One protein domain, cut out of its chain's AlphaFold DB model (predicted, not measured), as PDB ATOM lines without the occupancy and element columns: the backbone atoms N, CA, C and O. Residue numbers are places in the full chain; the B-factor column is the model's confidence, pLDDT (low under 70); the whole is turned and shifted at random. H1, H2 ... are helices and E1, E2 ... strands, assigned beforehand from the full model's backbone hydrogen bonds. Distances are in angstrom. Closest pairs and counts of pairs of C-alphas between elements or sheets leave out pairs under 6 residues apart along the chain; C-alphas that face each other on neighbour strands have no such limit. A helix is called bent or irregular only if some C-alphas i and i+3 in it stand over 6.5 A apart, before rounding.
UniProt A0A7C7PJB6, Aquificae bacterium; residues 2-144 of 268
ATOM      1  N   LYS A   2      37.928  -1.741  13.203       98.12
ATOM      2  CA  LYS A   2      37.064  -0.889  12.364       98.12
ATOM      3  C   LYS A   2      37.085   0.570  12.815       98.12
ATOM      4  O   LYS A   2      37.133   0.851  14.015       98.12
ATOM      5  N   LYS A   3      37.027   1.491  11.860       98.75
ATOM      6  CA  LYS A   3      36.947   2.940  12.049       98.75
ATOM      7  C   LYS A   3      35.509   3.410  11.868       98.75
ATOM      8  O   LYS A   3      34.930   3.260  10.797       98.75
ATOM      9  N   LEU A   4      34.937   3.996  12.909       98.88
ATOM     10  CA  LEU A   4      33.538   4.406  12.940       98.88
ATOM     11  C   LEU A   4      33.414   5.927  12.888       98.88
ATOM     12  O   LEU A   4      34.111   6.636  13.620       98.88
ATOM     13  N   ALA A   5      32.486   6.416  12.070       98.88
ATOM     14  CA  ALA A   5      31.981   7.778  12.171       98.88
ATOM     15  C   ALA A   5      30.660   7.771  12.951       98.88
ATOM     16  O   ALA A   5      29.771   6.976  12.646       98.88
ATOM     17  N   ILE A   6      30.518   8.643  13.951       98.81
ATOM     18  CA  ILE A   6      29.263   8.790  14.704       98.81
ATOM     19  C   ILE A   6      28.553  10.057  14.249       98.81
ATOM     20  O   ILE A   6      29.137  11.138  14.297       98.81
ATOM     21  N   PHE A   7      27.294   9.958  13.836       98.69
ATOM     22  CA  PHE A   7      26.481  11.121  13.479       98.69
ATOM     23  C   PHE A   7      25.436  11.370  14.567       98.69
ATOM     24  O   PHE A   7      24.785  10.432  15.021       98.69
ATOM     25  N   GLY A   8      25.233  12.617  14.987       98.06
ATOM     26  CA  GLY A   8      24.204  12.935  15.979       98.06
ATOM     27  C   GLY A   8      23.811  14.408  16.014       98.06
ATOM     28  O   GLY A   8      24.620  15.278  15.721       98.06
ATOM     29  N   SER A   9      22.567  14.684  16.412       97.31
ATOM     30  CA  SER A   9      21.956  16.027  16.364       97.31
ATOM     31  C   SER A   9      21.577  16.589  17.742       97.31
ATOM     32  O   SER A   9      20.800  17.549  17.840       97.31
ATOM     33  N   GLY A  10      22.017  15.952  18.830       94.19
ATOM     34  CA  GLY A  10      21.478  16.213  20.167       94.19
ATOM     35  C   GLY A  10      22.408  15.855  21.323       94.19
ATOM     36  O   GLY A  10      23.621  16.045  21.254       94.19
ATOM     37  N   ARG A  11      21.810  15.362  22.419       95.25
ATOM     38  CA  ARG A  11      22.477  15.140  23.718       95.25
ATOM     39  C   ARG A  11      23.639  14.140  23.665       95.25
ATOM     40  O   ARG A  11      24.524  14.216  24.512       95.25
ATOM     41  N   GLY A  12      23.624  13.187  22.731       95.31
ATOM     42  CA  GLY A  12      24.684  12.185  22.577       95.31
ATOM     43  C   GLY A  12      24.749  11.146  23.705       95.31
ATOM     44  O   GLY A  12      25.842  10.760  24.095       95.31
ATOM     45  N   SER A  13      23.618  10.719  24.280       97.44
ATOM     46  CA  SER A  13      23.596   9.644  25.293       97.44
ATOM     47  C   SER A  13      24.031   8.294  24.710       97.44
ATOM     48  O   SER A  13      24.920   7.653  25.262       97.44
ATOM     49  N   ASN A  14      23.508   7.927  23.534       98.25
ATOM     50  CA  ASN A  14      23.945   6.731  22.808       98.25
ATOM     51  C   ASN A  14      25.438   6.789  22.444       98.25
ATOM     52  O   ASN A  14      26.137   5.796  22.606       98.25
ATOM     53  N   PHE A  15      25.955   7.957  22.042       98.56
ATOM     54  CA  PHE A  15      27.392   8.151  21.801       98.56
ATOM     55  C   PHE A  15      28.244   7.845  23.042       98.56
ATOM     56  O   PHE A  15      29.219   7.106  22.934       98.56
ATOM     57  N   GLU A  16      27.866   8.357  24.217       98.44
ATOM     58  CA  GLU A  16      28.567   8.056  25.474       98.44
ATOM     59  C   GLU A  16      28.550   6.558  25.792       98.44
ATOM     60  O   GLU A  16      29.581   6.004  26.169       98.44
ATOM     61  N   SER A  17      27.407   5.887  25.598       98.12
ATOM     62  CA  SER A  17      27.320   4.438  25.808       98.12
ATOM     63  C   SER A  17      28.258   3.681  24.865       98.12
ATOM     64  O   SER A  17      29.063   2.866  25.307       98.12
ATOM     65  N   ILE A  18      28.231   3.996  23.567       98.56
ATOM     66  CA  ILE A  18      29.112   3.373  22.570       98.56
ATOM     67  C   ILE A  18      30.583   3.588  22.944       98.56
ATOM     68  O   ILE A  18      31.367   2.638  22.953       98.56
ATOM     69  N   TYR A  19      30.951   4.819  23.310       98.62
ATOM     70  CA  TYR A  19      32.308   5.141  23.737       98.62
ATOM     71  C   TYR A  19      32.724   4.354  24.987       98.62
ATOM     72  O   TYR A  19      33.822   3.808  24.990       98.62
ATOM     73  N   LYS A  20      31.851   4.219  26.002       98.00
ATOM     74  CA  LYS A  20      32.102   3.416  27.222       98.00
ATOM     75  C   LYS A  20      32.529   1.986  26.877       98.00
ATOM     76  O   LYS A  20      33.454   1.465  27.494       98.00
ATOM     77  N   TYR A  21      31.867   1.333  25.921       98.25
ATOM     78  CA  TYR A  21      32.199  -0.049  25.548       98.25
ATOM     79  C   TYR A  21      33.449  -0.151  24.663       98.25
ATOM     80  O   TYR A  21      34.215  -1.104  24.805       98.25
ATOM     81  N   ILE A  22      33.699   0.837  23.800       98.38
ATOM     82  CA  ILE A  22      34.945   0.916  23.021       98.38
ATOM     83  C   ILE A  22      36.148   1.160  23.940       98.38
ATOM     84  O   ILE A  22      37.151   0.460  23.835       98.38
ATOM     85  N   SER A  23      36.052   2.099  24.887       97.56
ATOM     86  CA  SER A  23      37.155   2.446  25.794       97.56
ATOM     87  C   SER A  23      37.525   1.304  26.742       97.56
ATOM     88  O   SER A  23      38.660   1.227  27.197       97.56
ATOM     89  N   LYS A  24      36.576   0.408  27.034       97.12
ATOM     90  CA  LYS A  24      36.800  -0.826  27.800       97.12
ATOM     91  C   LYS A  24      37.355  -1.983  26.955       97.12
ATOM     92  O   LYS A  24      37.565  -3.063  27.491       97.12
ATOM     93  N   GLY A  25      37.535  -1.801  25.645       97.00
ATOM     94  CA  GLY A  25      38.001  -2.847  24.728       97.00
ATOM     95  C   GLY A  25      36.967  -3.933  24.403       97.00
ATOM     96  O   GLY A  25      37.293  -4.875  23.685       97.00
ATOM     97  N   ILE A  26      35.723  -3.796  24.882       97.19
ATOM     98  CA  ILE A  26      34.621  -4.739  24.611       97.19
ATOM     99  C   ILE A  26      34.233  -4.684  23.129       97.19
ATOM    100  O   ILE A  26      33.959  -5.706  22.507       97.19
ATOM    101  N   ILE A  27      34.245  -3.481  22.547       98.00
ATOM    102  CA  ILE A  27      34.076  -3.276  21.108       98.00
ATOM    103  C   ILE A  27      35.444  -2.954  20.512       98.00
ATOM    104  O   ILE A  27      36.006  -1.889  20.773       98.00
ATOM    105  N   LYS A  28      35.963  -3.846  19.662       97.75
ATOM    106  CA  LYS A  28      37.216  -3.642  18.916       97.75
ATOM    107  C   LYS A  28      37.000  -2.677  17.743       97.75
ATOM    108  O   LYS A  28      36.992  -3.077  16.577       97.75
ATOM    109  N   ALA A  29      36.836  -1.393  18.055       98.38
ATOM    110  CA  ALA A  29      36.644  -0.312  17.090       98.38
ATOM    111  C   ALA A  29      37.331   0.988  17.533       98.38
ATOM    112  O   ALA A  29      37.676   1.164  18.697       98.38
ATOM    113  N   LYS A  30      37.491   1.935  16.605       98.50
ATOM    114  CA  LYS A  30      37.923   3.308  16.891       98.50
ATOM    115  C   LYS A  30      36.901   4.286  16.339       98.50
ATOM    116  O   LYS A  30      36.618   4.257  15.146       98.50
ATOM    117  N   ILE A  31      36.403   5.189  17.177       98.75
ATOM    118  CA  ILE A  31      35.645   6.342  16.687       98.75
ATOM    119  C   ILE A  31      36.654   7.343  16.123       98.75
ATOM    120  O   ILE A  31      37.524   7.820  16.849       98.75
ATOM    121  N   VAL A  32      36.573   7.618  14.821       98.75
ATOM    122  CA  VAL A  32      37.538   8.485  14.121       98.75
ATOM    123  C   VAL A  32      37.021   9.899  13.902       98.75
ATOM    124  O   VAL A  32      37.827  10.813  13.767       98.75
ATOM    125  N   VAL A  33      35.701  10.085  13.894       98.81
ATOM    126  CA  VAL A  33      35.068  11.397  13.754       98.81
ATOM    127  C   VAL A  33      33.640  11.370  14.301       98.81
ATOM    128  O   VAL A  33      32.944  10.355  14.206       98.81
ATOM    129  N   VAL A  34      33.197  12.494  14.857       98.88
ATOM    130  CA  VAL A  34      31.797  12.768  15.191       98.88
ATOM    131  C   VAL A  34      31.287  13.914  14.323       98.88
ATOM    132  O   VAL A  34      31.885  14.989  14.309       98.88
ATOM    133  N   ILE A  35      30.180  13.694  13.615       98.62
ATOM    134  CA  ILE A  35      29.523  14.690  12.759       98.62
ATOM    135  C   ILE A  35      28.199  15.129  13.385       98.62
ATOM    136  O   ILE A  35      27.443  14.314  13.916       98.62
ATOM    137  N   SER A  36      27.892  16.419  13.278       98.44
ATOM    138  CA  SER A  36      26.590  16.974  13.649       98.44
ATOM    139  C   SER A  36      26.082  17.944  12.589       98.44
ATOM    140  O   SER A  36      26.847  18.704  11.995       98.44
ATOM    141  N   ASP A  37      24.767  17.958  12.401       96.62
ATOM    142  CA  ASP A  37      24.030  18.950  11.610       96.62
ATOM    143  C   ASP A  37      23.672  20.210  12.419       96.62
ATOM    144  O   ASP A  37      23.028  21.125  11.903       96.62
ATOM    145  N   LYS A  38      24.066  20.257  13.697       96.88
ATOM    146  CA  LYS A  38      23.891  21.396  14.603       96.88
ATOM    147  C   LYS A  38      25.218  21.782  15.244       96.88
ATOM    148  O   LYS A  38      25.844  20.963  15.919       96.88
ATOM    149  N   GLU A  39      25.589  23.045  15.085       96.38
ATOM    150  CA  GLU A  39      26.862  23.611  15.545       96.38
ATOM    151  C   GLU A  39      27.078  23.455  17.052       96.38
ATOM    152  O   GLU A  39      28.130  23.011  17.500       96.38
ATOM    153  N   ASN A  40      26.028  23.717  17.829       96.31
ATOM    154  CA  ASN A  40      26.068  23.680  19.290       96.31
ATOM    155  C   ASN A  40      25.551  22.351  19.868       96.31
ATOM    156  O   ASN A  40      25.099  22.304  21.013       96.31
ATOM    157  N   ALA A  41      25.551  21.260  19.089       97.38
ATOM    158  CA  ALA A  41      25.092  19.968  19.599       97.38
ATOM    159  C   ALA A  41      26.006  19.467  20.736       97.38
ATOM    160  O   ALA A  41      27.217  19.343  20.528       97.38
ATOM    161  N   PRO A  42      25.455  19.078  21.905       98.12
ATOM    162  CA  PRO A  42      26.254  18.562  23.019       98.12
ATOM    163  C   PRO A  42      27.152  17.369  22.662       98.12
ATOM    164  O   PRO A  42      28.222  17.219  23.246       98.12
ATOM    165  N   ILE A  43      26.753  16.536  21.691       98.38
ATOM    166  CA  ILE A  43      27.574  15.420  21.197       98.38
ATOM    167  C   ILE A  43      28.952  15.874  20.676       98.38
ATOM    168  O   ILE A  43      29.936  15.174  20.897       98.38
ATOM    169  N   LEU A  44      29.055  17.058  20.055       98.62
ATOM    170  CA  LEU A  44      30.332  17.581  19.559       98.62
ATOM    171  C   LEU A  44      31.268  17.954  20.710       98.62
ATOM    172  O   LEU A  44      32.455  17.644  20.659       98.62
ATOM    173  N   LYS A  45      30.740  18.587  21.766       98.25
ATOM    174  CA  LYS A  45      31.519  18.912  22.970       98.25
ATOM    175  C   LYS A  45      32.062  17.638  23.621       98.25
ATOM    176  O   LYS A  45      33.261  17.530  23.852       98.25
ATOM    177  N   LYS A  46      31.192  16.644  23.809       98.50
ATOM    178  CA  LYS A  46      31.546  15.332  24.363       98.50
ATOM    179  C   LYS A  46      32.615  14.597  23.555       98.50
ATOM    180  O   LYS A  46      33.463  13.919  24.126       98.50
ATOM    181  N   ALA A  47      32.577  14.713  22.227       98.56
ATOM    182  CA  ALA A  47      33.596  14.147  21.349       98.56
ATOM    183  C   ALA A  47      34.959  14.831  21.540       98.56
ATOM    184  O   ALA A  47      35.967  14.143  21.694       98.56
ATOM    185  N   LYS A  48      34.982  16.169  21.623       98.38
ATOM    186  CA  LYS A  48      36.206  16.944  21.887       98.38
ATOM    187  C   LYS A  48      36.830  16.599  23.241       98.38
ATOM    188  O   LYS A  48      38.031  16.379  23.301       98.38
ATOM    189  N   GLU A  49      36.020  16.463  24.293       98.25
ATOM    190  CA  GLU A  49      36.469  16.027  25.632       98.25
ATOM    191  C   GLU A  49      37.151  14.645  25.614       98.25
ATOM    192  O   GLU A  49      37.961  14.335  26.481       98.25
ATOM    193  N   LYS A  50      36.842  13.817  24.610       98.31
ATOM    194  CA  LYS A  50      37.417  12.483  24.392       98.31
ATOM    195  C   LYS A  50      38.538  12.475  23.345       98.31
ATOM    196  O   LYS A  50      38.955  11.404  22.914       98.31
ATOM    197  N   ASN A  51      39.017  13.648  22.919       98.25
ATOM    198  CA  ASN A  51      40.012  13.824  21.854       98.25
ATOM    199  C   ASN A  51      39.606  13.187  20.512       98.25
ATOM    200  O   ASN A  51      40.446  12.702  19.753       98.25
ATOM    201  N   ILE A  52      38.306  13.180  20.210       98.69
ATOM    202  CA  ILE A  52      37.769  12.700  18.937       98.69
ATOM    203  C   ILE A  52      37.466  13.915  18.048       98.69
ATOM    204  O   ILE A  52      36.765  14.828  18.498       98.69
ATOM    205  N   PRO A  53      37.934  13.938  16.784       98.62
ATOM    206  CA  PRO A  53      37.568  14.967  15.814       98.62
ATOM    207  C   PRO A  53      36.049  15.173  15.753       98.62
ATOM    208  O   PRO A  53      35.294  14.221  15.564       98.62
ATOM    209  N   ALA A  54      35.599  16.414  15.927       98.56
ATOM    210  CA  ALA A  54      34.187  16.765  16.030       98.56
ATOM    211  C   ALA A  54      33.863  17.883  15.036       98.56
ATOM    212  O   ALA A  54      34.343  19.007  15.196       98.56
ATOM    213  N   ILE A  55      33.065  17.574  14.015       98.38
ATOM    214  CA  ILE A  55      32.828  18.457  12.870       98.38
ATOM    215  C   ILE A  55      31.340  18.786  12.771       98.38
ATOM    216  O   ILE A  55      30.476  17.909  12.722       98.38
ATOM    217  N   TYR A  56      31.044  20.079  12.715       97.88
ATOM    218  CA  TYR A  56      29.732  20.579  12.336       97.88
ATOM    219  C   TYR A  56      29.673  20.761  10.819       97.88
ATOM    220  O   TYR A  56      30.564  21.370  10.232       97.88
ATOM    221  N   ILE A  57      28.609  20.264  10.187       94.69
ATOM    222  CA  ILE A  57      28.342  20.489   8.764       94.69
ATOM    223  C   ILE A  57      26.933  21.060   8.634       94.69
ATOM    224  O   ILE A  57      25.950  20.392   8.958       94.69
ATOM    225  N   ASN A  58      26.838  22.296   8.143       91.62
ATOM    226  CA  ASN A  58      25.578  23.021   8.014       91.62
ATOM    227  C   ASN A  58      24.686  22.409   6.909       91.62
ATOM    228  O   ASN A  58      25.065  22.470   5.738       91.62
ATOM    229  N   PRO A  59      23.483  21.893   7.232       87.12
ATOM    230  CA  PRO A  59      22.576  21.301   6.245       87.12
ATOM    231  C   PRO A  59      21.808  22.330   5.400       87.12
ATOM    232  O   PRO A  59      21.079  21.950   4.489       87.12
ATOM    233  N   ARG A  60      21.883  23.625   5.736       80.19
ATOM    234  CA  ARG A  60      21.120  24.700   5.078       80.19
ATOM    235  C   ARG A  60      21.934  25.488   4.058       80.19
ATOM    236  O   ARG A  60      21.338  26.114   3.189       80.19
ATOM    237  N   ASN A  61      23.260  25.481   4.166       68.81
ATOM    238  CA  ASN A  61      24.125  26.349   3.372       68.81
ATOM    239  C   ASN A  61      24.687  25.612   2.148       68.81
ATOM    240  O   ASN A  61      25.878  25.320   2.102       68.81
ATOM    241  N   ILE A  62      23.803  25.260   1.210       69.25
ATOM    242  CA  ILE A  62      24.176  24.737  -0.111       69.25
ATOM    243  C   ILE A  62      23.866  25.844  -1.115       69.25
ATOM    244  O   ILE A  62      22.696  26.162  -1.339       69.25
ATOM    245  N   THR A  63      24.907  26.460  -1.673       69.88
ATOM    246  CA  THR A  63      24.754  27.560  -2.636       69.88
ATOM    247  C   THR A  63      24.485  27.038  -4.048       69.88
ATOM    248  O   THR A  63      24.750  25.875  -4.354       69.88
ATOM    249  N   ARG A  64      23.989  27.911  -4.939       69.25
ATOM    250  CA  ARG A  64      23.838  27.613  -6.374       69.25
ATOM    251  C   ARG A  64      25.169  27.206  -7.016       69.25
ATOM    252  O   ARG A  64      25.212  26.251  -7.781       69.25
ATOM    253  N   ASP A  65      26.261  27.861  -6.652       72.88
ATOM    254  CA  ASP A  65      27.575  27.515  -7.201       72.88
ATOM    255  C   ASP A  65      28.077  26.172  -6.667       72.88
ATOM    256  O   ASP A  65      28.619  25.363  -7.415       72.88
ATOM    257  N   GLU A  66      27.881  25.896  -5.370       68.62
ATOM    258  CA  GLU A  66      28.204  24.588  -4.788       68.62
ATOM    259  C   GLU A  66      27.354  23.484  -5.422       68.62
ATOM    260  O   GLU A  66      27.854  22.383  -5.636       68.62
ATOM    261  N   PHE A  67      26.112  23.784  -5.798       73.75
ATOM    262  CA  PHE A  67      25.259  22.882  -6.554       73.75
ATOM    263  C   PHE A  67      25.854  22.533  -7.925       73.75
ATOM    264  O   PHE A  67      26.155  21.367  -8.181       73.75
ATOM    265  N   PHE A  68      26.062  23.530  -8.792       74.75
ATOM    266  CA  PHE A  68      26.484  23.284 -10.172       74.75
ATOM    267  C   PHE A  68      27.892  22.694 -10.264       74.75
ATOM    268  O   PHE A  68      28.117  21.809 -11.083       74.75
ATOM    269  N   ARG A  69      28.808  23.070  -9.359       78.94
ATOM    270  CA  ARG A  69      30.146  22.453  -9.285       78.94
ATOM    271  C   ARG A  69      30.121  20.948  -9.026       78.94
ATOM    272  O   ARG A  69      31.078  20.269  -9.373       78.94
ATOM    273  N   ASN A  70      29.066  20.433  -8.395       74.69
ATOM    274  CA  ASN A  70      28.941  19.013  -8.067       74.69
ATOM    275  C   ASN A  70      27.873  18.301  -8.918       74.69
ATOM    276  O   ASN A  70      27.632  17.109  -8.708       74.69
ATOM    277  N   TYR A  71      27.231  18.997  -9.866       75.06
ATOM    278  CA  TYR A  71      26.077  18.479 -10.605       75.06
ATOM    279  C   TYR A  71      26.401  17.198 -11.382       75.06
ATOM    280  O   TYR A  71      25.695  16.200 -11.236       75.06
ATOM    281  N   ASP A  72      27.507  17.180 -12.128       75.19
ATOM    282  CA  ASP A  72      27.911  16.016 -12.930       75.19
ATOM    283  C   ASP A  72      28.131  14.751 -12.104       75.19
ATOM    284  O   ASP A  72      27.960  13.635 -12.600       75.19
ATOM    285  N   TYR A  73      28.476  14.919 -10.831       71.88
ATOM    286  CA  TYR A  73      28.686  13.814  -9.916       71.88
ATOM    287  C   TYR A  73      27.372  13.335  -9.287       71.88
ATOM    288  O   TYR A  73      27.111  12.133  -9.215       71.88
ATOM    289  N   ILE A  74      26.511  14.262  -8.861       73.81
ATOM    290  CA  ILE A  74      25.246  13.910  -8.200       73.81
ATOM    291  C   ILE A  74      24.143  13.514  -9.182       73.81
ATOM    292  O   ILE A  74      23.217  12.824  -8.766       73.81
ATOM    293  N   ARG A  75      24.219  13.906 -10.466       75.56
ATOM    294  CA  ARG A  75      23.151  13.655 -11.449       75.56
ATOM    295  C   ARG A  75      22.797  12.175 -11.566       75.56
ATOM    296  O   ARG A  75      21.649  11.856 -11.822       75.56
ATOM    297  N   ASN A  76      23.734  11.263 -11.315       79.44
ATOM    298  CA  ASN A  76      23.476   9.817 -11.356       79.44
ATOM    299  C   ASN A  76      22.544   9.320 -10.236       79.44
ATOM    300  O   ASN A  76      22.023   8.215 -10.329       79.44
ATOM    301  N   TYR A  77      22.320  10.133  -9.204       72.81
ATOM    302  CA  TYR A  77      21.443   9.843  -8.070       72.81
ATOM    303  C   TYR A  77      20.094  10.572  -8.164       72.81
ATOM    304  O   TYR A  77      19.315  10.527  -7.218       72.81
ATOM    305  N   LEU A  78      19.836  11.267  -9.276       69.12
ATOM    306  CA  LEU A  78      18.598  12.004  -9.523       69.12
ATOM    307  C   LEU A  78      17.680  11.222 -10.461       69.12
ATOM    308  O   LEU A  78      18.158  10.517 -11.353       69.12
ATOM    309  N   SER A  79      16.369  11.391 -10.288       68.94
ATOM    310  CA  SER A  79      15.384  10.877 -11.242       68.94
ATOM    311  C   SER A  79      15.522  11.581 -12.602       68.94
ATOM    312  O   SER A  79      16.013  12.710 -12.679       68.94
ATOM    313  N   GLU A  80      15.092  10.942 -13.696       73.75
ATOM    314  CA  GLU A  80      15.077  11.591 -15.023       73.75
ATOM    315  C   GLU A  80      14.194  12.851 -15.040       73.75
ATOM    316  O   GLU A  80      14.514  13.831 -15.713       73.75
ATOM    317  N   GLU A  81      13.120  12.865 -14.245       68.81
ATOM    318  CA  GLU A  81      12.274  14.046 -14.058       68.81
ATOM    319  C   GLU A  81      13.064  15.204 -13.427       68.81
ATOM    320  O   GLU A  81      13.041  16.325 -13.942       68.81
ATOM    321  N   ASP A  82      13.832  14.924 -12.370       69.12
ATOM    322  CA  ASP A  82      14.664  15.928 -11.701       69.12
ATOM    323  C   ASP A  82      15.774  16.450 -12.619       69.12
ATOM    324  O   ASP A  82      16.022  17.655 -12.650       69.12
ATOM    325  N   LYS A  83      16.425  15.576 -13.403       71.62
ATOM    326  CA  LYS A  83      17.470  15.982 -14.362       71.62
ATOM    327  C   LYS A  83      16.924  16.962 -15.396       71.62
ATOM    328  O   LYS A  83      17.479  18.049 -15.557       71.62
ATOM    329  N   ASN A  84      15.821  16.595 -16.052       67.94
ATOM    330  CA  ASN A  84      15.189  17.407 -17.091       67.94
ATOM    331  C   ASN A  84      14.690  18.749 -16.542       67.94
ATOM    332  O   ASN A  84      14.834  19.784 -17.193       67.94
ATOM    333  N   TYR A  85      14.150  18.756 -15.323       62.78
ATOM    334  CA  TYR A  85      13.706  19.985 -14.675       62.78
ATOM    335  C   TYR A  85      14.877  20.894 -14.283       62.78
ATOM    336  O   TYR A  85      14.805  22.099 -14.510       62.78
ATOM    337  N   ILE A  86      15.972  20.336 -13.749       64.25
ATOM    338  CA  ILE A  86      17.167  21.105 -13.374       64.25
ATOM    339  C   ILE A  86      17.774  21.800 -14.593       64.25
ATOM    340  O   ILE A  86      18.080  22.988 -14.506       64.25
ATOM    341  N   LEU A  87      17.880  21.102 -15.729       62.91
ATOM    342  CA  LEU A  87      18.363  21.676 -16.989       62.91
ATOM    343  C   LEU A  87      17.471  22.832 -17.473       62.91
ATOM    344  O   LEU A  87      17.983  23.850 -17.928       62.91
ATOM    345  N   LYS A  88      16.147  22.723 -17.298       59.69
ATOM    346  CA  LYS A  88      15.171  23.755 -17.689       59.69
ATOM    347  C   LYS A  88      15.090  24.939 -16.712       59.69
ATOM    348  O   LYS A  88      14.761  26.050 -17.106       59.69
ATOM    349  N   ALA A  89      15.382  24.718 -15.433       56.69
ATOM    350  CA  ALA A  89      15.290  25.718 -14.367       56.69
ATOM    351  C   ALA A  89      16.543  26.617 -14.250       56.69
ATOM    352  O   ALA A  89      16.579  27.509 -13.398       56.69
ATOM    353  N   CYS A  90      17.568  26.383 -15.078       54.53
ATOM    354  CA  CYS A  90      18.847  27.095 -15.042       54.53
ATOM    355  C   CYS A  90      18.762  28.581 -15.428       54.53
ATOM    356  O   CYS A  90      19.638  29.333 -14.999       54.53
ATOM    357  N   GLU A  91      17.732  29.016 -16.156       52.25
ATOM    358  CA  GLU A  91      17.689  30.386 -16.681       52.25
ATOM    359  C   GLU A  91      17.163  31.410 -15.659       52.25
ATOM    360  O   GLU A  91      17.892  32.352 -15.396       52.25
ATOM    361  N   ASP A  92      16.039  31.195 -14.952       51.25
ATOM    362  CA  ASP A  92      15.504  32.206 -13.998       51.25
ATOM    363  C   ASP A  92      14.650  31.646 -12.833       51.25
ATOM    364  O   ASP A  92      13.802  32.325 -12.251       51.25
ATOM    365  N   HIS A  93      14.829  30.379 -12.442       52.16
ATOM    366  CA  HIS A  93      13.953  29.777 -11.429       52.16
ATOM    367  C   HIS A  93      14.422  30.059  -9.982       52.16
ATOM    368  O   HIS A  93      15.595  29.826  -9.665       52.16
ATOM    369  N   PRO A  94      13.525  30.422  -9.032       54.66
ATOM    370  CA  PRO A  94      13.826  30.463  -7.598       54.66
ATOM    371  C   PRO A  94      13.994  29.031  -7.062       54.66
ATOM    372  O   PRO A  94      13.107  28.428  -6.463       54.66
ATOM    373  N   PHE A  95      15.148  28.440  -7.358       54.00
ATOM    374  CA  PHE A  95      15.503  27.033  -7.152       54.00
ATOM    375  C   PHE A  95      15.371  26.560  -5.696       54.00
ATOM    376  O   PHE A  95      15.193  25.376  -5.429       54.00
ATOM    377  N   PHE A  96      15.470  27.470  -4.727       54.09
ATOM    378  CA  PHE A  96      15.784  27.094  -3.349       54.09
ATOM    379  C   PHE A  96      14.615  27.160  -2.359       54.09
ATOM    380  O   PHE A  96      14.802  26.744  -1.211       54.09
ATOM    381  N   SER A  97      13.421  27.596  -2.776       50.66
ATOM    382  CA  SER A  97      12.272  27.827  -1.882       50.66
ATOM    383  C   SER A  97      11.206  26.723  -1.884       50.66
ATOM    384  O   SER A  97      10.395  26.674  -0.960       50.66
ATOM    385  N   SER A  98      11.193  25.807  -2.860       55.94
ATOM    386  CA  SER A  98      10.122  24.806  -2.971       55.94
ATOM    387  C   SER A  98      10.409  23.515  -2.187       55.94
ATOM    388  O   SER A  98      11.547  23.052  -2.062       55.94
ATOM    389  N   ASN A  99       9.342  22.882  -1.682       54.69
ATOM    390  CA  ASN A  99       9.392  21.558  -1.043       54.69
ATOM    391  C   ASN A  99       9.883  20.443  -1.989       54.69
ATOM    392  O   ASN A  99      10.254  19.374  -1.501       54.69
ATOM    393  N   ARG A 100       9.906  20.696  -3.307       56.44
ATOM    394  CA  ARG A 100      10.248  19.727  -4.359       56.44
ATOM    395  C   ARG A 100      11.710  19.266  -4.289       56.44
ATOM    396  O   ARG A 100      12.002  18.127  -4.599       56.44
ATOM    397  N   TYR A 101      12.618  20.095  -3.765       66.06
ATOM    398  CA  TYR A 101      14.067  19.824  -3.764       66.06
ATOM    399  C   TYR A 101      14.633  19.265  -2.452       66.06
ATOM    400  O   TYR A 101      15.841  19.329  -2.206       66.06
ATOM    401  N   LYS A 102      13.782  18.748  -1.559       74.44
ATOM    402  CA  LYS A 102      14.238  18.184  -0.274       74.44
ATOM    403  C   LYS A 102      15.220  17.027  -0.463       74.44
ATOM    404  O   LYS A 102      16.166  16.917   0.312       74.44
ATOM    405  N   GLU A 103      14.998  16.192  -1.471       75.75
ATOM    406  CA  GLU A 103      15.859  15.051  -1.785       75.75
ATOM    407  C   GLU A 103      17.206  15.489  -2.361       75.75
ATOM    408  O   GLU A 103      18.250  15.100  -1.845       75.75
ATOM    409  N   LEU A 104      17.198  16.412  -3.322       74.88
ATOM    410  CA  LEU A 104      18.411  16.993  -3.895       74.88
ATOM    411  C   LEU A 104      19.311  17.642  -2.833       74.88
ATOM    412  O   LEU A 104      20.509  17.362  -2.759       74.88
ATOM    413  N   LYS A 105      18.726  18.469  -1.955       78.50
ATOM    414  CA  LYS A 105      19.446  19.090  -0.829       78.50
ATOM    415  C   LYS A 105      20.042  18.038   0.109       78.50
ATOM    416  O   LYS A 105      21.137  18.237   0.623       78.50
ATOM    417  N   ARG A 106      19.341  16.920   0.322       85.38
ATOM    418  CA  ARG A 106      19.822  15.799   1.141       85.38
ATOM    419  C   ARG A 106      21.012  15.098   0.486       85.38
ATOM    420  O   ARG A 106      22.010  14.893   1.163       85.38
ATOM    421  N   ILE A 107      20.938  14.803  -0.813       84.19
ATOM    422  CA  ILE A 107      22.036  14.188  -1.581       84.19
ATOM    423  C   ILE A 107      23.291  15.064  -1.534       84.19
ATOM    424  O   ILE A 107      24.377  14.576  -1.247       84.19
ATOM    425  N   LEU A 108      23.152  16.371  -1.754       82.69
ATOM    426  CA  LEU A 108      24.268  17.325  -1.699       82.69
ATOM    427  C   LEU A 108      24.868  17.464  -0.302       82.69
ATOM    428  O   LEU A 108      26.083  17.578  -0.140       82.69
ATOM    429  N   TYR A 109      24.018  17.460   0.718       88.38
ATOM    430  CA  TYR A 109      24.478  17.487   2.095       88.38
ATOM    431  C   TYR A 109      25.284  16.226   2.434       88.38
ATOM    432  O   TYR A 109      26.390  16.321   2.965       88.38
ATOM    433  N   ASP A 110      24.791  15.058   2.038       92.12
ATOM    434  CA  ASP A 110      25.478  13.783   2.224       92.12
ATOM    435  C   ASP A 110      26.743  13.647   1.366       92.12
ATOM    436  O   ASP A 110      27.729  13.052   1.804       92.12
ATOM    437  N   HIS A 111      26.761  14.250   0.176       87.00
ATOM    438  CA  HIS A 111      27.961  14.423  -0.635       87.00
ATOM    439  C   HIS A 111      29.036  15.175   0.146       87.00
ATOM    440  O   HIS A 111      30.157  14.690   0.313       87.00
ATOM    441  N   LYS A 112      28.678  16.337   0.699       89.06
ATOM    442  CA  LYS A 112      29.573  17.138   1.535       89.06
ATOM    443  C   LYS A 112      30.058  16.362   2.760       89.06
ATOM    444  O   LYS A 112      31.250  16.406   3.066       89.06
ATOM    445  N   ILE A 113      29.173  15.610   3.420       94.62
ATOM    446  CA  ILE A 113      29.535  14.724   4.535       94.62
ATOM    447  C   ILE A 113      30.577  13.700   4.085       94.62
ATOM    448  O   ILE A 113      31.643  13.623   4.694       94.62
ATOM    449  N   TYR A 114      30.309  12.952   3.011       93.88
ATOM    450  CA  TYR A 114      31.216  11.925   2.499       93.88
ATOM    451  C   TYR A 114      32.604  12.495   2.207       93.88
ATOM    452  O   TYR A 114      33.604  11.964   2.687       93.88
ATOM    453  N   HIS A 115      32.673  13.616   1.487       88.88
ATOM    454  CA  HIS A 115      33.944  14.254   1.150       88.88
ATOM    455  C   HIS A 115      34.673  14.849   2.359       88.88
ATOM    456  O   HIS A 115      35.896  14.950   2.321       88.88
ATOM    457  N   THR A 116      33.956  15.173   3.439       93.38
ATOM    458  CA  THR A 116      34.553  15.589   4.719       93.38
ATOM    459  C   THR A 116      35.141  14.401   5.485       93.38
ATOM    460  O   THR A 116      36.170  14.541   6.141       93.38
ATOM    461  N   ILE A 117      34.511  13.222   5.417       95.81
ATOM    462  CA  ILE A 117      34.929  12.051   6.208       95.81
ATOM    463  C   ILE A 117      35.821  11.061   5.442       95.81
ATOM    464  O   ILE A 117      36.370  10.149   6.059       95.81
ATOM    465  N   LYS A 118      35.981  11.211   4.119       90.38
ATOM    466  CA  LYS A 118      36.697  10.244   3.264       90.38
ATOM    467  C   LYS A 118      38.124   9.954   3.754       90.38
ATOM    468  O   LYS A 118      38.527   8.794   3.824       90.38
ATOM    469  N   ASP A 119      38.847  10.985   4.195       93.69
ATOM    470  CA  ASP A 119      40.257  10.870   4.588       93.69
ATOM    471  C   ASP A 119      40.427  10.214   5.968       93.69
ATOM    472  O   ASP A 119      41.496   9.698   6.303       93.69
ATOM    473  N   PHE A 120      39.343  10.109   6.744       97.50
ATOM    474  CA  PHE A 120      39.327   9.348   7.992       97.50
ATOM    475  C   PHE A 120      39.323   7.828   7.760       97.50
ATOM    476  O   PHE A 120      39.572   7.077   8.708       97.50
ATOM    477  N   LYS A 121      39.109   7.363   6.516       96.56
ATOM    478  CA  LYS A 121      39.006   5.941   6.135       96.56
ATOM    479  C   LYS A 121      37.940   5.214   6.964       96.56
ATOM    480  O   LYS A 121      38.241   4.252   7.662       96.56
ATOM    481  N   VAL A 122      36.722   5.751   6.960       98.31
ATOM    482  CA  VAL A 122      35.581   5.227   7.725       98.31
ATOM    483  C   VAL A 122      35.139   3.871   7.165       98.31
ATOM    484  O   VAL A 122      34.918   3.744   5.965       98.31
ATOM    485  N   ASP A 123      34.967   2.879   8.040       98.50
ATOM    486  CA  ASP A 123      34.473   1.536   7.707       98.50
ATOM    487  C   ASP A 123      32.953   1.398   7.907       98.50
ATOM    488  O   ASP A 123      32.324   0.534   7.295       98.50
ATOM    489  N   GLY A 124      32.358   2.235   8.764       98.56
ATOM    490  CA  GLY A 124      30.916   2.271   9.011       98.56
ATOM    491  C   GLY A 124      30.448   3.542   9.717       98.56
ATOM    492  O   GLY A 124      31.217   4.212  10.413       98.56
ATOM    493  N   ILE A 125      29.171   3.869   9.527       98.88
ATOM    494  CA  ILE A 125      28.515   5.057  10.080       98.88
ATOM    495  C   ILE A 125      27.486   4.621  11.123       98.88
ATOM    496  O   ILE A 125      26.670   3.738  10.874       98.88
ATOM    497  N   ILE A 126      27.499   5.267  12.285       98.88
ATOM    498  CA  ILE A 126      26.580   4.987  13.388       98.88
ATOM    499  C   ILE A 126      25.737   6.233  13.666       98.88
ATOM    500  O   ILE A 126      26.266   7.283  14.043       98.88
ATOM    501  N   LEU A 127      24.421   6.127  13.505       98.75
ATOM    502  CA  LEU A 127      23.481   7.218  13.749       98.75
ATOM    503  C   LEU A 127      23.049   7.222  15.223       98.75
ATOM    504  O   LEU A 127      22.251   6.403  15.670       98.75
ATOM    505  N   ALA A 128      23.586   8.144  16.015       97.50
ATOM    506  CA  ALA A 128      23.314   8.282  17.444       97.50
ATOM    507  C   ALA A 128      22.422   9.505  17.708       97.50
ATOM    508  O   ALA A 128      22.874  10.547  18.193       97.50
ATOM    509  N   GLY A 129      21.131   9.377  17.382       94.94
ATOM    510  CA  GLY A 129      20.174  10.484  17.470       94.94
ATOM    511  C   GLY A 129      20.403  11.535  16.382       94.94
ATOM    512  O   GLY A 129      20.365  12.738  16.657       94.94
ATOM    513  N   TYR A 130      20.687  11.077  15.163       96.94
ATOM    514  CA  TYR A 130      20.831  11.913  13.977       96.94
ATOM    515  C   TYR A 130      19.460  12.179  13.350       96.94
ATOM    516  O   TYR A 130      18.745  11.253  12.989       96.94
ATOM    517  N   MET A 131      19.063  13.446  13.260       93.25
ATOM    518  CA  MET A 131      17.696  13.866  12.912       93.25
ATOM    519  C   MET A 131      17.546  14.229  11.427       93.25
ATOM    520  O   MET A 131      16.667  15.012  11.053       93.25
ATOM    521  N   LYS A 132      18.435  13.714  10.574       93.56
ATOM    522  CA  LYS A 132      18.362  13.859   9.119       93.56
ATOM    523  C   LYS A 132      18.170  12.492   8.495       93.56
ATOM    524  O   LYS A 132      18.720  11.501   8.963       93.56
ATOM    525  N   ILE A 133      17.393  12.469   7.421       93.06
ATOM    526  CA  ILE A 133      17.260  11.279   6.593       93.06
ATOM    527  C   ILE A 133      18.546  11.154   5.779       93.06
ATOM    528  O   ILE A 133      18.981  12.141   5.185       93.06
ATOM    529  N   VAL A 134      19.129   9.959   5.767       95.06
ATOM    530  CA  VAL A 134      20.293   9.628   4.943       95.06
ATOM    531  C   VAL A 134      19.818   9.372   3.513       95.06
ATOM    532  O   VAL A 134      18.838   8.666   3.290       95.06
ATOM    533  N   SER A 135      20.462  10.001   2.541       93.12
ATOM    534  CA  SER A 135      20.175   9.831   1.116       93.12
ATOM    535  C   SER A 135      20.756   8.534   0.564       93.12
ATOM    536  O   SER A 135      21.734   7.986   1.081       93.12
ATOM    537  N   LYS A 136      20.199   8.106  -0.574       89.88
ATOM    538  CA  LYS A 136      20.720   6.986  -1.357       89.88
ATOM    539  C   LYS A 136      22.212   7.134  -1.672       89.88
ATOM    540  O   LYS A 136      22.947   6.157  -1.603       89.88
ATOM    541  N   TYR A 137      22.678   8.360  -1.920       89.44
ATOM    542  CA  TYR A 137      24.088   8.646  -2.172       89.44
ATOM    543  C   TYR A 137      25.008   8.092  -1.072       89.44
ATOM    544  O   TYR A 137      25.966   7.375  -1.365       89.44
ATOM    545  N   LEU A 138      24.722   8.396   0.199       94.31
ATOM    546  CA  LEU A 138      25.569   7.936   1.300       94.31
ATOM    547  C   LEU A 138      25.378   6.444   1.580       94.31
ATOM    548  O   LEU A 138      26.352   5.762   1.895       94.31
ATOM    549  N   ILE A 139      24.152   5.936   1.422       96.50
ATOM    550  CA  ILE A 139      23.842   4.504   1.538       96.50
ATOM    551  C   ILE A 139      24.675   3.697   0.532       96.50
ATOM    552  O   ILE A 139      25.312   2.721   0.923       96.50
ATOM    553  N   ASP A 140      24.766   4.141  -0.723       94.31
ATOM    554  CA  ASP A 140      25.539   3.467  -1.774       94.31
ATOM    555  C   ASP A 140      27.057   3.515  -1.521       94.31
ATOM    556  O   ASP A 140      27.786   2.609  -1.923       94.31
ATOM    557  N   LYS A 141      27.562   4.547  -0.829       95.00
ATOM    558  CA  LYS A 141      28.974   4.614  -0.402       95.00
ATOM    559  C   LYS A 141      29.281   3.709   0.792       95.00
ATOM    560  O   LYS A 141      30.430   3.306   0.965       95.00
ATOM    561  N   PHE A 142      28.274   3.380   1.599       97.12
ATOM    562  CA  PHE A 142      28.386   2.539   2.792       97.12
ATOM    563  C   PHE A 142      27.330   1.419   2.783       97.12
ATOM    564  O   PHE A 142      26.519   1.326   3.714       97.12
ATOM    565  N   PRO A 143      27.337   0.535   1.767       96.12
ATOM    566  CA  PRO A 143      26.297  -0.472   1.605       96.12
ATOM    567  C   PRO A 143      26.294  -1.416   2.807       96.12
ATOM    568  O   PRO A 143      27.320  -2.012   3.140       96.12
ATOM    569  N   ASN A 144      25.144  -1.523   3.477       97.19
ATOM    570  CA  ASN A 144      24.953  -2.299   4.709       97.19
ATOM    571  C   ASN A 144      25.901  -1.922   5.869       97.19
ATOM    572  O   ASN A 144      26.124  -2.718   6.779       97.19
TER     573      ASN A 144
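This is residues 2 to 144 of the 268 residues of a protein of Aquificae bacterium (UniProt A0A7C7PJB6). Picture an elongated model with a small, well-formed parallel sheet at one end, E3, E2, E1 and E4, with H1 and H2 side by side over one face, and a looser group of short helices, H3, H4 and H5, at the other end. The long helix H6 spans between the two, grazing the sheet with its residues 113 to 120, and short H7 packs beside it. The printed part has 143 residues, with seven named helices and four named strands in the order E1 H1 E2 H2 E3 H3 H4 H5 H6 E4 H7, a mixed class of helices and strands. The whole is only just compact, close to loose, with a radius of gyration of the C-alphas of 17.0 A, and its C-alphas span 57 by 29 by 21 A, only just elongated.

Find C-alpha 2 at (37.064, -0.889, 12.364); here strand E1 begins, residues 2 to 7, and it runs 16.0 A. Next come helix H1, residues 13 to 23, 15.4 A long, and strand E2, residues 29 to 36, 20.3 A long, which bends by 55 degrees at residue 32. Helix H2 holds residues 42 to 49 over 10.8 A, and strand E3 residues 54 to 56 over 6.9 A. Then look at three short helices: H3, residues 64 to 69, 8.7 A; H4, residues 71 to 77, 10.1 A; and H5, residues 80 to 88, 12.5 A. Find C-alpha 99 at (9.392, 21.558, -1.043); from there H6, residues 99 to 120, runs 33.6 A. Strand E4, residues 124 to 127, spans 10.1 A, and H7, residues 136 to 141, spans 8.6 A and ends at C-alpha 141, (28.974, 4.614, -0.402). H6 is irregular, with C-alphas 100 and 103 7.7 A apart; H4 is only just irregular, with C-alphas 73 and 76 6.7 A apart.

Start with the sheet, in the order E3 E2 E1 E4, each neighbour pair parallel. Between E1 and E2 look for N 4 and O 30, 2.8 A apart; between E1 and E4, N 7 and O 126, 2.9 A; between E2 and E3, N 55 and O 34, 2.9 A; these are within hydrogen-bond range. E1, H1, E2 and E2, H2, E3 are strand-helix-strand units, two parallel neighbour strands with a helix between, each with a right-handed crossover. H1 and H2 are on the same face, at heights over the sheet of 9.2 A and 8.7 A. They are close but not clearly touching, the C-alphas of Phe 15 and Ile 43 being closest at 7.3 A. H6 only grazes the sheet, with its residues 113 to 120. With residues 107 to 114 alone H6 touches H7, at a shallow tilt of 14 degrees, the same way; the C-alphas of Asp 110 and Leu 138 are closest, 5.9 A. H6 and H4 only just touch, with 3 pairs of C-alphas within 8 A, made by residues 107 to 108 of H6 alone; the closest are those of Ile 74 and Ile 107, 7.4 A, and the helices are about perpendicular at 74 degrees. H3 and H4 meet only through their link. H5 is close to H4 but not clearly touching, with the C-alphas of Arg 75 and Lys 83 closest at 6.8 A, and is apart from H6. In H1, H2, H3, H5 and H7 every O i to N i+4 pair is within hydrogen-bond range; H6 has 14 of 18, and H4 has 1 of 3 beside 2 of 4 O i to N i+3 pairs.

The two C-alphas farthest apart, those of Lys 24 and Glu 91, are 57.6 A apart. The printed part has no cut and no long link. The mean pLDDT of the printed part is 86.7; it falls under 70 at residues 61 to 64, 66, 78 to 79, 81 to 82 and 84 to 101.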